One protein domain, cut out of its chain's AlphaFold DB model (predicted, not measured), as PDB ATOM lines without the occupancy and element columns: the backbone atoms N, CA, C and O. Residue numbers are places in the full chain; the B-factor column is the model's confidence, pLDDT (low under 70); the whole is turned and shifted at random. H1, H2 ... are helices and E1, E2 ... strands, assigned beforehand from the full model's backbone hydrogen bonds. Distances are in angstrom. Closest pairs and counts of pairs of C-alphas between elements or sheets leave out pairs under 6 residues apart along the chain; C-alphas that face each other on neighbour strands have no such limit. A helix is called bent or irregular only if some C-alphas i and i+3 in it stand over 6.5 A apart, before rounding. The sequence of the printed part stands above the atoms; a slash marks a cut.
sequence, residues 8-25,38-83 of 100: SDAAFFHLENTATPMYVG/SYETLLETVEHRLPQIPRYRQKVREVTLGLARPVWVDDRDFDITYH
ATOM      1  N   SER A   8      80.262 -28.064 170.366       94.62
ATOM      2  CA  SER A   8      81.664 -28.479 170.430       94.62
ATOM      3  C   SER A   8      81.946 -29.679 169.532       94.62
ATOM      4  O   SER A   8      82.877 -29.618 168.738       94.62
ATOM      5  N   ASP A   9      81.120 -30.732 169.579       94.25
ATOM      6  CA  ASP A   9      81.343 -31.928 168.749       94.25
ATOM      7  C   ASP A   9      81.265 -31.594 167.256       94.25
ATOM      8  O   ASP A   9      82.058 -32.094 166.464       94.25
ATOM      9  N   ALA A  10      80.328 -30.720 166.864       94.19
ATOM     10  CA  ALA A  10      80.218 -30.264 165.481       94.19
ATOM     11  C   ALA A  10      81.455 -29.463 165.044       94.19
ATOM     12  O   ALA A  10      81.912 -29.622 163.916       94.19
ATOM     13  N   ALA A  11      82.022 -28.636 165.928       93.31
ATOM     14  CA  ALA A  11      83.256 -27.914 165.633       93.31
ATOM     15  C   ALA A  11      84.440 -28.875 165.425       93.31
ATOM     16  O   ALA A  11      85.152 -28.733 164.436       93.31
ATOM     17  N   PHE A  12      84.614 -29.881 166.293       94.56
ATOM     18  CA  PHE A  12      85.651 -30.909 166.115       94.56
ATOM     19  C   PHE A  12      85.476 -31.678 164.804       94.56
ATOM     20  O   PHE A  12      86.438 -31.826 164.056       94.56
ATOM     21  N   PHE A  13      84.246 -32.094 164.493       93.31
ATOM     22  CA  PHE A  13      83.924 -32.799 163.253       93.31
ATOM     23  C   PHE A  13      84.280 -31.982 161.999       93.31
ATOM     24  O   PHE A  13      84.827 -32.528 161.050       93.31
ATOM     25  N   HIS A  14      84.019 -30.670 161.994       92.31
ATOM     26  CA  HIS A  14      84.346 -29.809 160.850       92.31
ATOM     27  C   HIS A  14      85.831 -29.428 160.748       92.31
ATOM     28  O   HIS A  14      86.284 -29.055 159.669       92.31
ATOM     29  N   LEU A  15      86.581 -29.484 161.851       94.31
ATOM     30  CA  LEU A  15      88.020 -29.197 161.867       94.31
ATOM     31  C   LEU A  15      88.876 -30.420 161.509       94.31
ATOM     32  O   LEU A  15      90.044 -30.264 161.145       94.31
ATOM     33  N   GLU A  16      88.324 -31.626 161.628       93.88
ATOM     34  CA  GLU A  16      89.040 -32.859 161.326       93.88
ATOM     35  C   GLU A  16      89.426 -32.948 159.844       93.88
ATOM     36  O   GLU A  16      88.625 -32.718 158.940       93.88
ATOM     37  N   ASN A  17      90.681 -33.310 159.591       94.69
ATOM     38  CA  ASN A  17      91.167 -33.680 158.266       94.69
ATOM     39  C   ASN A  17      92.372 -34.623 158.402       94.69
ATOM     40  O   ASN A  17      92.852 -34.885 159.504       94.69
ATOM     41  N   THR A  18      92.899 -35.111 157.277       93.94
ATOM     42  CA  THR A  18      94.022 -36.064 157.250       93.94
ATOM     43  C   THR A  18      95.284 -35.562 157.965       93.94
ATOM     44  O   THR A  18      96.046 -36.373 158.486       93.94
ATOM     45  N   ALA A  19      95.525 -34.248 158.002       96.00
ATOM     46  CA  ALA A  19      96.667 -33.649 158.694       96.00
ATOM     47  C   ALA A  19      96.380 -33.328 160.172       96.00
ATOM     48  O   ALA A  19      97.313 -33.276 160.972       96.00
ATOM     49  N   THR A  20      95.114 -33.129 160.549       93.62
ATOM     50  CA  THR A  20      94.682 -32.831 161.926       93.62
ATOM     51  C   THR A  20      93.540 -33.757 162.356       93.62
ATOM     52  O   THR A  20      92.378 -33.336 162.369       93.62
ATOM     53  N   PRO A  21      93.843 -35.023 162.693       94.50
ATOM     54  CA  PRO A  21      92.857 -35.939 163.255       94.50
ATOM     55  C   PRO A  21      92.344 -35.428 164.607       94.50
ATOM     56  O   PRO A  21      93.127 -34.952 165.430       94.50
ATOM     57  N   MET A  22      91.039 -35.564 164.852       95.31
ATOM     58  CA  MET A  22      90.369 -35.050 166.059       95.31
ATOM     59  C   MET A  22      89.886 -36.173 166.991       95.31
ATOM     60  O   MET A  22      88.962 -35.986 167.784       95.31
ATOM     61  N   TYR A  23      90.523 -37.346 166.927       91.88
ATOM     62  CA  TYR A  23      90.260 -38.474 167.822       91.88
ATOM     63  C   TYR A  23      91.302 -38.590 168.942       91.88
ATOM     64  O   TYR A  23      92.465 -38.215 168.801       91.88
ATOM     65  N   VAL A  24      90.886 -39.181 170.063       94.38
ATOM     66  CA  VAL A  24      91.769 -39.516 171.188       94.38
ATOM     67  C   VAL A  24      92.082 -41.010 171.156       94.38
ATOM     68  O   VAL A  24      91.203 -41.830 170.898       94.38
ATOM     69  N   GLY A  25      93.335 -41.366 171.438       94.56
ATOM     70  CA  GLY A  25      93.784 -42.749 171.593       94.56
ATOM     71  C   GLY A  25      94.381 -42.997 172.976       94.56
ATOM     72  O   GLY A  25      94.931 -42.093 173.600       94.56
ATOM     73  N   SER A  38      91.502 -64.693 174.574       91.94
ATOM     74  CA  SER A  38      91.233 -64.932 173.158       91.94
ATOM     75  C   SER A  38      90.589 -63.693 172.532       91.94
ATOM     76  O   SER A  38      90.114 -62.793 173.232       91.94
ATOM     77  N   TYR A  39      90.612 -63.625 171.205       93.75
ATOM     78  CA  TYR A  39      89.978 -62.531 170.475       93.75
ATOM     79  C   TYR A  39      88.450 -62.641 170.559       93.75
ATOM     80  O   TYR A  39      87.763 -61.648 170.760       93.75
ATOM     81  N   GLU A  40      87.947 -63.869 170.517       94.88
ATOM     82  CA  GLU A  40      86.535 -64.230 170.567       94.88
ATOM     83  C   GLU A  40      85.919 -63.819 171.910       94.88
ATOM     84  O   GLU A  40      84.922 -63.106 171.941       94.88
ATOM     85  N   THR A  41      86.579 -64.136 173.031       93.75
ATOM     86  CA  THR A  41      86.102 -63.732 174.364       93.75
ATOM     87  C   THR A  41      86.136 -62.213 174.550       93.75
ATOM     88  O   THR A  41      85.293 -61.654 175.256       93.75
ATOM     89  N   LEU A  42      87.087 -61.512 173.918       93.56
ATOM     90  CA  LEU A  42      87.108 -60.048 173.925       93.56
ATOM     91  C   LEU A  42      85.921 -59.472 173.141       93.56
ATOM     92  O   LEU A  42      85.254 -58.574 173.656       93.56
ATOM     93  N   LEU A  43      85.650 -59.992 171.938       96.12
ATOM     94  CA  LEU A  43      84.500 -59.588 171.126       96.12
ATOM     95  C   LEU A  43      83.190 -59.783 171.894       96.12
ATOM     96  O   LEU A  43      82.471 -58.809 172.097       96.12
ATOM     97  N   GLU A  44      82.939 -60.988 172.412       95.38
ATOM     98  CA  GLU A  44      81.735 -61.314 173.191       95.38
ATOM     99  C   GLU A  44      81.554 -60.371 174.390       95.38
ATOM    100  O   GLU A  44      80.458 -59.873 174.661       95.38
ATOM    101  N   THR A  45      82.649 -60.071 175.099       94.50
ATOM    102  CA  THR A  45      82.619 -59.164 176.255       94.50
ATOM    103  C   THR A  45      82.193 -57.754 175.854       94.50
ATOM    104  O   THR A  45      81.432 -57.109 176.583       94.50
ATOM    105  N   VAL A  46      82.694 -57.247 174.724       95.56
ATOM    106  CA  VAL A  46      82.328 -55.913 174.243       95.56
ATOM    107  C   VAL A  46      80.904 -55.915 173.697       95.56
ATOM    108  O   VAL A  46      80.130 -55.039 174.079       95.56
ATOM    109  N   GLU A  47      80.518 -56.910 172.896       95.19
ATOM    110  CA  GLU A  47      79.157 -57.049 172.359       95.19
ATOM    111  C   GLU A  47      78.099 -57.031 173.458       95.19
ATOM    112  O   GLU A  47      77.114 -56.300 173.354       95.19
ATOM    113  N   HIS A  48      78.331 -57.759 174.553       96.06
ATOM    114  CA  HIS A  48      77.402 -57.799 175.678       96.06
ATOM    115  C   HIS A  48      77.227 -56.431 176.366       96.06
ATOM    116  O   HIS A  48      76.173 -56.137 176.931       96.06
ATOM    117  N   ARG A  49      78.252 -55.571 176.316       95.56
ATOM    118  CA  ARG A  49      78.238 -54.236 176.934       95.56
ATOM    119  C   ARG A  49      77.777 -53.133 175.986       95.56
ATOM    120  O   ARG A  49      77.290 -52.114 176.470       95.56
ATOM    121  N   LEU A  50      77.885 -53.318 174.669       94.56
ATOM    122  CA  LEU A  50      77.510 -52.310 173.667       94.56
ATOM    123  C   LEU A  50      76.104 -51.711 173.871       94.56
ATOM    124  O   LEU A  50      75.986 -50.489 173.774       94.56
ATOM    125  N   PRO A  51      75.046 -52.484 174.204       93.69
ATOM    126  CA  PRO A  51      73.712 -51.920 174.428       93.69
ATOM    127  C   PRO A  51      73.643 -50.893 175.567       93.69
ATOM    128  O   PRO A  51      72.758 -50.042 175.571       93.69
ATOM    129  N   GLN A  52      74.578 -50.947 176.521       95.81
ATOM    130  CA  GLN A  52      74.638 -50.017 177.653       95.81
ATOM    131  C   GLN A  52      75.163 -48.635 177.239       95.81
ATOM    132  O   GLN A  52      74.965 -47.660 177.960       95.81
ATOM    133  N   ILE A  53      75.821 -48.538 176.078       94.50
ATOM    134  CA  ILE A  53      76.411 -47.302 175.557       94.50
ATOM    135  C   ILE A  53      75.981 -47.127 174.090       94.50
ATOM    136  O   ILE A  53      76.780 -47.343 173.177       94.50
ATOM    137  N   PRO A  54      74.730 -46.687 173.829       91.25
ATOM    138  CA  PRO A  54      74.186 -46.576 172.470       91.25
ATOM    139  C   PRO A  54      75.061 -45.761 171.509       91.25
ATOM    140  O   PRO A  54      75.112 -46.044 170.315       91.25
ATOM    141  N   ARG A  55      75.809 -44.780 172.035       93.44
ATOM    142  CA  ARG A  55      76.711 -43.924 171.257       93.44
ATOM    143  C   ARG A  55      77.758 -44.712 170.458       93.44
ATOM    144  O   ARG A  55      78.145 -44.253 169.392       93.44
ATOM    145  N   TYR A  56      78.195 -45.884 170.925       94.88
ATOM    146  CA  TYR A  56      79.227 -46.680 170.243       94.88
ATOM    147  C   TYR A  56      78.751 -47.344 168.951       94.88
ATOM    148  O   TYR A  56      79.580 -47.748 168.144       94.88
ATOM    149  N   ARG A  57      77.435 -47.428 168.728       95.25
ATOM    150  CA  ARG A  57      76.845 -47.953 167.488       95.25
ATOM    151  C   ARG A  57      76.344 -46.852 166.558       95.25
ATOM    152  O   ARG A  57      75.603 -47.133 165.621       95.25
ATOM    153  N   GLN A  58      76.688 -45.600 166.845       95.69
ATOM    154  CA  GLN A  58      76.201 -44.449 166.100       95.69
ATOM    155  C   GLN A  58      77.283 -43.860 165.213       95.69
ATOM    156  O   GLN A  58      78.453 -43.798 165.582       95.69
ATOM    157  N   LYS A  59      76.855 -43.352 164.062       95.19
ATOM    158  CA  LYS A  59      77.679 -42.569 163.144       95.19
ATOM    159  C   LYS A  59      77.125 -41.162 162.985       95.19
ATOM    160  O   LYS A  59      75.944 -40.904 163.236       95.19
ATOM    161  N   VAL A  60      77.993 -40.245 162.576       94.94
ATOM    162  CA  VAL A  60      77.597 -38.877 162.241       94.94
ATOM    163  C   VAL A  60      76.998 -38.877 160.838       94.94
ATOM    164  O   VAL A  60      77.568 -39.437 159.905       94.94
ATOM    165  N   ARG A  61      75.834 -38.245 160.688       93.94
ATOM    166  CA  ARG A  61      75.211 -37.968 159.396       93.94
ATOM    167  C   ARG A  61      75.038 -36.467 159.238       93.94
ATOM    168  O   ARG A  61      74.373 -35.820 160.055       93.94
ATOM    169  N   GLU A  62      75.613 -35.931 158.173       92.25
ATOM    170  CA  GLU A  62      75.413 -34.537 157.800       92.25
ATOM    171  C   GLU A  62      73.973 -34.288 157.346       92.25
ATOM    172  O   GLU A  62      73.285 -35.170 156.824       92.25
ATOM    173  N   VAL A  63      73.497 -33.067 157.577       87.88
ATOM    174  CA  VAL A  63      72.201 -32.616 157.073       87.88
ATOM    175  C   VAL A  63      72.426 -31.968 155.714       87.88
ATOM    176  O   VAL A  63      73.357 -31.182 155.542       87.88
ATOM    177  N   THR A  64      71.560 -32.284 154.754       82.38
ATOM    178  CA  THR A  64      71.602 -31.743 153.393       82.38
ATOM    179  C   THR A  64      71.747 -30.218 153.402       82.38
ATOM    180  O   THR A  64      71.045 -29.527 154.142       82.38
ATOM    181  N   LEU A  65      72.671 -29.707 152.579       79.62
ATOM    182  CA  LEU A  65      72.989 -28.278 152.435       79.62
ATOM    183  C   LEU A  65      73.489 -27.579 153.717       79.62
ATOM    184  O   LEU A  65      73.501 -26.353 153.768       79.62
ATOM    185  N   GLY A  66      73.883 -28.314 154.765       77.88
ATOM    186  CA  GLY A  66      74.428 -27.713 155.991       77.88
ATOM    187  C   GLY A  66      73.425 -26.859 156.779       77.88
ATOM    188  O   GLY A  66      73.818 -26.085 157.646       77.88
ATOM    189  N   LEU A  67      72.121 -27.006 156.513       83.44
ATOM    190  CA  LEU A  67      71.051 -26.182 157.101       83.44
ATOM    191  C   LEU A  67      70.874 -26.382 158.616       83.44
ATOM    192  O   LEU A  67      70.117 -25.662 159.266       83.44
ATOM    193  N   ALA A  68      71.534 -27.388 159.187       87.94
ATOM    194  CA  ALA A  68      71.570 -27.636 160.616       87.94
ATOM    195  C   ALA A  68      72.824 -28.430 160.996       87.94
ATOM    196  O   ALA A  68      73.441 -29.080 160.153       87.94
ATOM    197  N   ARG A  69      73.147 -28.450 162.298       92.62
ATOM    198  CA  ARG A  69      74.230 -29.292 162.825       92.62
ATOM    199  C   ARG A  69      74.024 -30.771 162.457       92.62
ATOM    200  O   ARG A  69      72.864 -31.224 162.498       92.62
ATOM    201  N   PRO A  70      75.117 -31.517 162.195       94.88
ATOM    202  CA  PRO A  70      75.068 -32.956 161.980       94.88
ATOM    203  C   PRO A  70      74.358 -33.693 163.119       94.88
ATOM    204  O   PRO A  70      74.216 -33.191 164.243       94.88
ATOM    205  N   VAL A  71      73.887 -34.897 162.820       95.31
ATOM    206  CA  VAL A  71      73.124 -35.729 163.754       95.31
ATOM    207  C   VAL A  71      73.801 -37.069 163.971       95.31
ATOM    208  O   VAL A  71      74.384 -37.637 163.051       95.31
ATOM    209  N   TRP A  72      73.658 -37.595 165.179       95.44
ATOM    210  CA  TRP A  72      73.960 -38.984 165.475       95.44
ATOM    211  C   TRP A  72      72.831 -39.873 164.964       95.44
ATOM    212  O   TRP A  72      71.655 -39.612 165.239       95.44
ATOM    213  N   VAL A  73      73.190 -40.922 164.234       95.44
ATOM    214  CA  VAL A  73      72.260 -41.946 163.752       95.44
ATOM    215  C   VAL A  73      72.800 -43.324 164.077       95.44
ATOM    216  O   VAL A  73      74.008 -43.536 164.001       95.44
ATOM    217  N   ASP A  74      71.916 -44.255 164.426       94.88
ATOM    218  CA  ASP A  74      72.312 -45.650 164.605       94.88
ATOM    219  C   ASP A  74      72.800 -46.230 163.278       94.88
ATOM    220  O   ASP A  74      72.199 -46.013 162.217       94.88
ATOM    221  N   ASP A  75      73.903 -46.964 163.344       95.81
ATOM    222  CA  ASP A  75      74.443 -47.675 162.207       95.81
ATOM    223  C   ASP A  75      73.778 -49.048 162.079       95.81
ATOM    224  O   ASP A  75      73.928 -49.925 162.935       95.81
ATOM    225  N   ARG A  76      72.998 -49.219 161.009       94.44
ATOM    226  CA  ARG A  76      72.270 -50.466 160.734       94.44
ATOM    227  C   ARG A  76      73.201 -51.602 160.332       94.44
ATOM    228  O   ARG A  76      72.868 -52.753 160.589       94.44
ATOM    229  N   ASP A  77      74.349 -51.254 159.766       95.62
ATOM    230  CA  ASP A  77      75.341 -52.187 159.239       95.62
ATOM    231  C   ASP A  77      76.557 -52.279 160.178       95.62
ATOM    232  O   ASP A  77      77.669 -52.569 159.748       95.62
ATOM    233  N   PHE A  78      76.353 -51.986 161.470       95.38
ATOM    234  CA  PHE A  78      77.411 -51.998 162.477       95.38
ATOM    235  C   PHE A  78      78.077 -53.378 162.574       95.38
ATOM    236  O   PHE A  78      77.437 -54.352 162.976       95.38
ATOM    237  N   ASP A  79      79.376 -53.423 162.286       94.81
ATOM    238  CA  ASP A  79      80.218 -54.614 162.378       94.81
ATOM    239  C   ASP A  79      81.299 -54.409 163.447       94.81
ATOM    240  O   ASP A  79      82.245 -53.638 163.271       94.81
ATOM    241  N   ILE A  80      81.190 -55.125 164.570       94.75
ATOM    242  CA  ILE A  80      82.159 -55.005 165.665       94.75
ATOM    243  C   ILE A  80      83.572 -55.439 165.253       94.75
ATOM    244  O   ILE A  80      84.555 -54.903 165.769       94.75
ATOM    245  N   THR A  81      83.699 -56.369 164.305       95.56
ATOM    246  CA  THR A  81      84.996 -56.901 163.869       95.56
ATOM    247  C   THR A  81      85.778 -55.887 163.036       95.56
ATOM    248  O   THR A  81      87.008 -55.920 162.997       95.56
ATOM    249  N   TYR A  82      85.087 -54.904 162.450       95.25
ATOM    250  CA  TYR A  82      85.729 -53.747 161.838       95.25
ATOM    251  C   TYR A  82      86.396 -52.837 162.885       95.25
ATOM    252  O   TYR A  82      87.482 -52.296 162.633       95.25
ATOM    253  N   HIS A  83      85.761 -52.693 164.055       94.81
ATOM    254  CA  HIS A  83      86.172 -51.792 165.136       94.81
ATOM    255  C   HIS A  83      87.180 -52.410 166.111       94.81
ATOM    256  O   HIS A  83      88.037 -51.698 166.637       94.81
TER     257      HIS A  83
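AT A GLANCE: This is residues 8 to 25 and 38 to 83 of the 100 residues of the protein "Diacylglycerol O-acyltransferase" of Mycolicibacterium fortuitum (UniProt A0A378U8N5). Helix H2 and the two-strand antiparallel hairpin E1-E2 make a loose, elongated row with short H3 between them; H4 folds back to H2, and H1 stays off to one side. The printed 64 residues, class mixed, include H1, H2, H3, E1, E2, H4 in order. The radius of gyration of the C-alphas is 14.8 A; spans are 44 by 26 by 19 A.

IN THESE COORDINATES: H1, residues 8 to 15, begins at C-alpha 8 (81.664, -28.479, 170.430). H2, 39 to 52, is 21.1 A long and irregular: C-alphas 48 and 51 are 7.1 A apart. H3 is 54 to 57, E1 58 to 61, E2 71 to 74. H4, 80 to 83, ends at C-alpha 83 (86.172, -51.792, 165.136).

HOW THE PARTS SIT: H1 is apart from the other elements. H2 and H3 are close but not clearly touching, closest C-alphas Leu 50 and Tyr 56, 6.8 A. In hairpin E1-E2, N 59 and O 73 are 2.9 A apart, within hydrogen-bond range. Residues 43 to 47 of H2 only just touch H4, with 3 pairs of C-alphas within 8 A; the closest are Leu 43 and Ile 80, 7.5 A. Every O i to N i+4 pair is within range in H1, 7 of 10 in H2; H3 and H4 are too short.

THE WHOLE: Residues 26 to 37 are not printed; C-alphas 25 and 38 are 22.4 A apart. Residues 15 to 20 stand free. Of the links printed whole, none is long. No printed residue is under 70 in pLDDT.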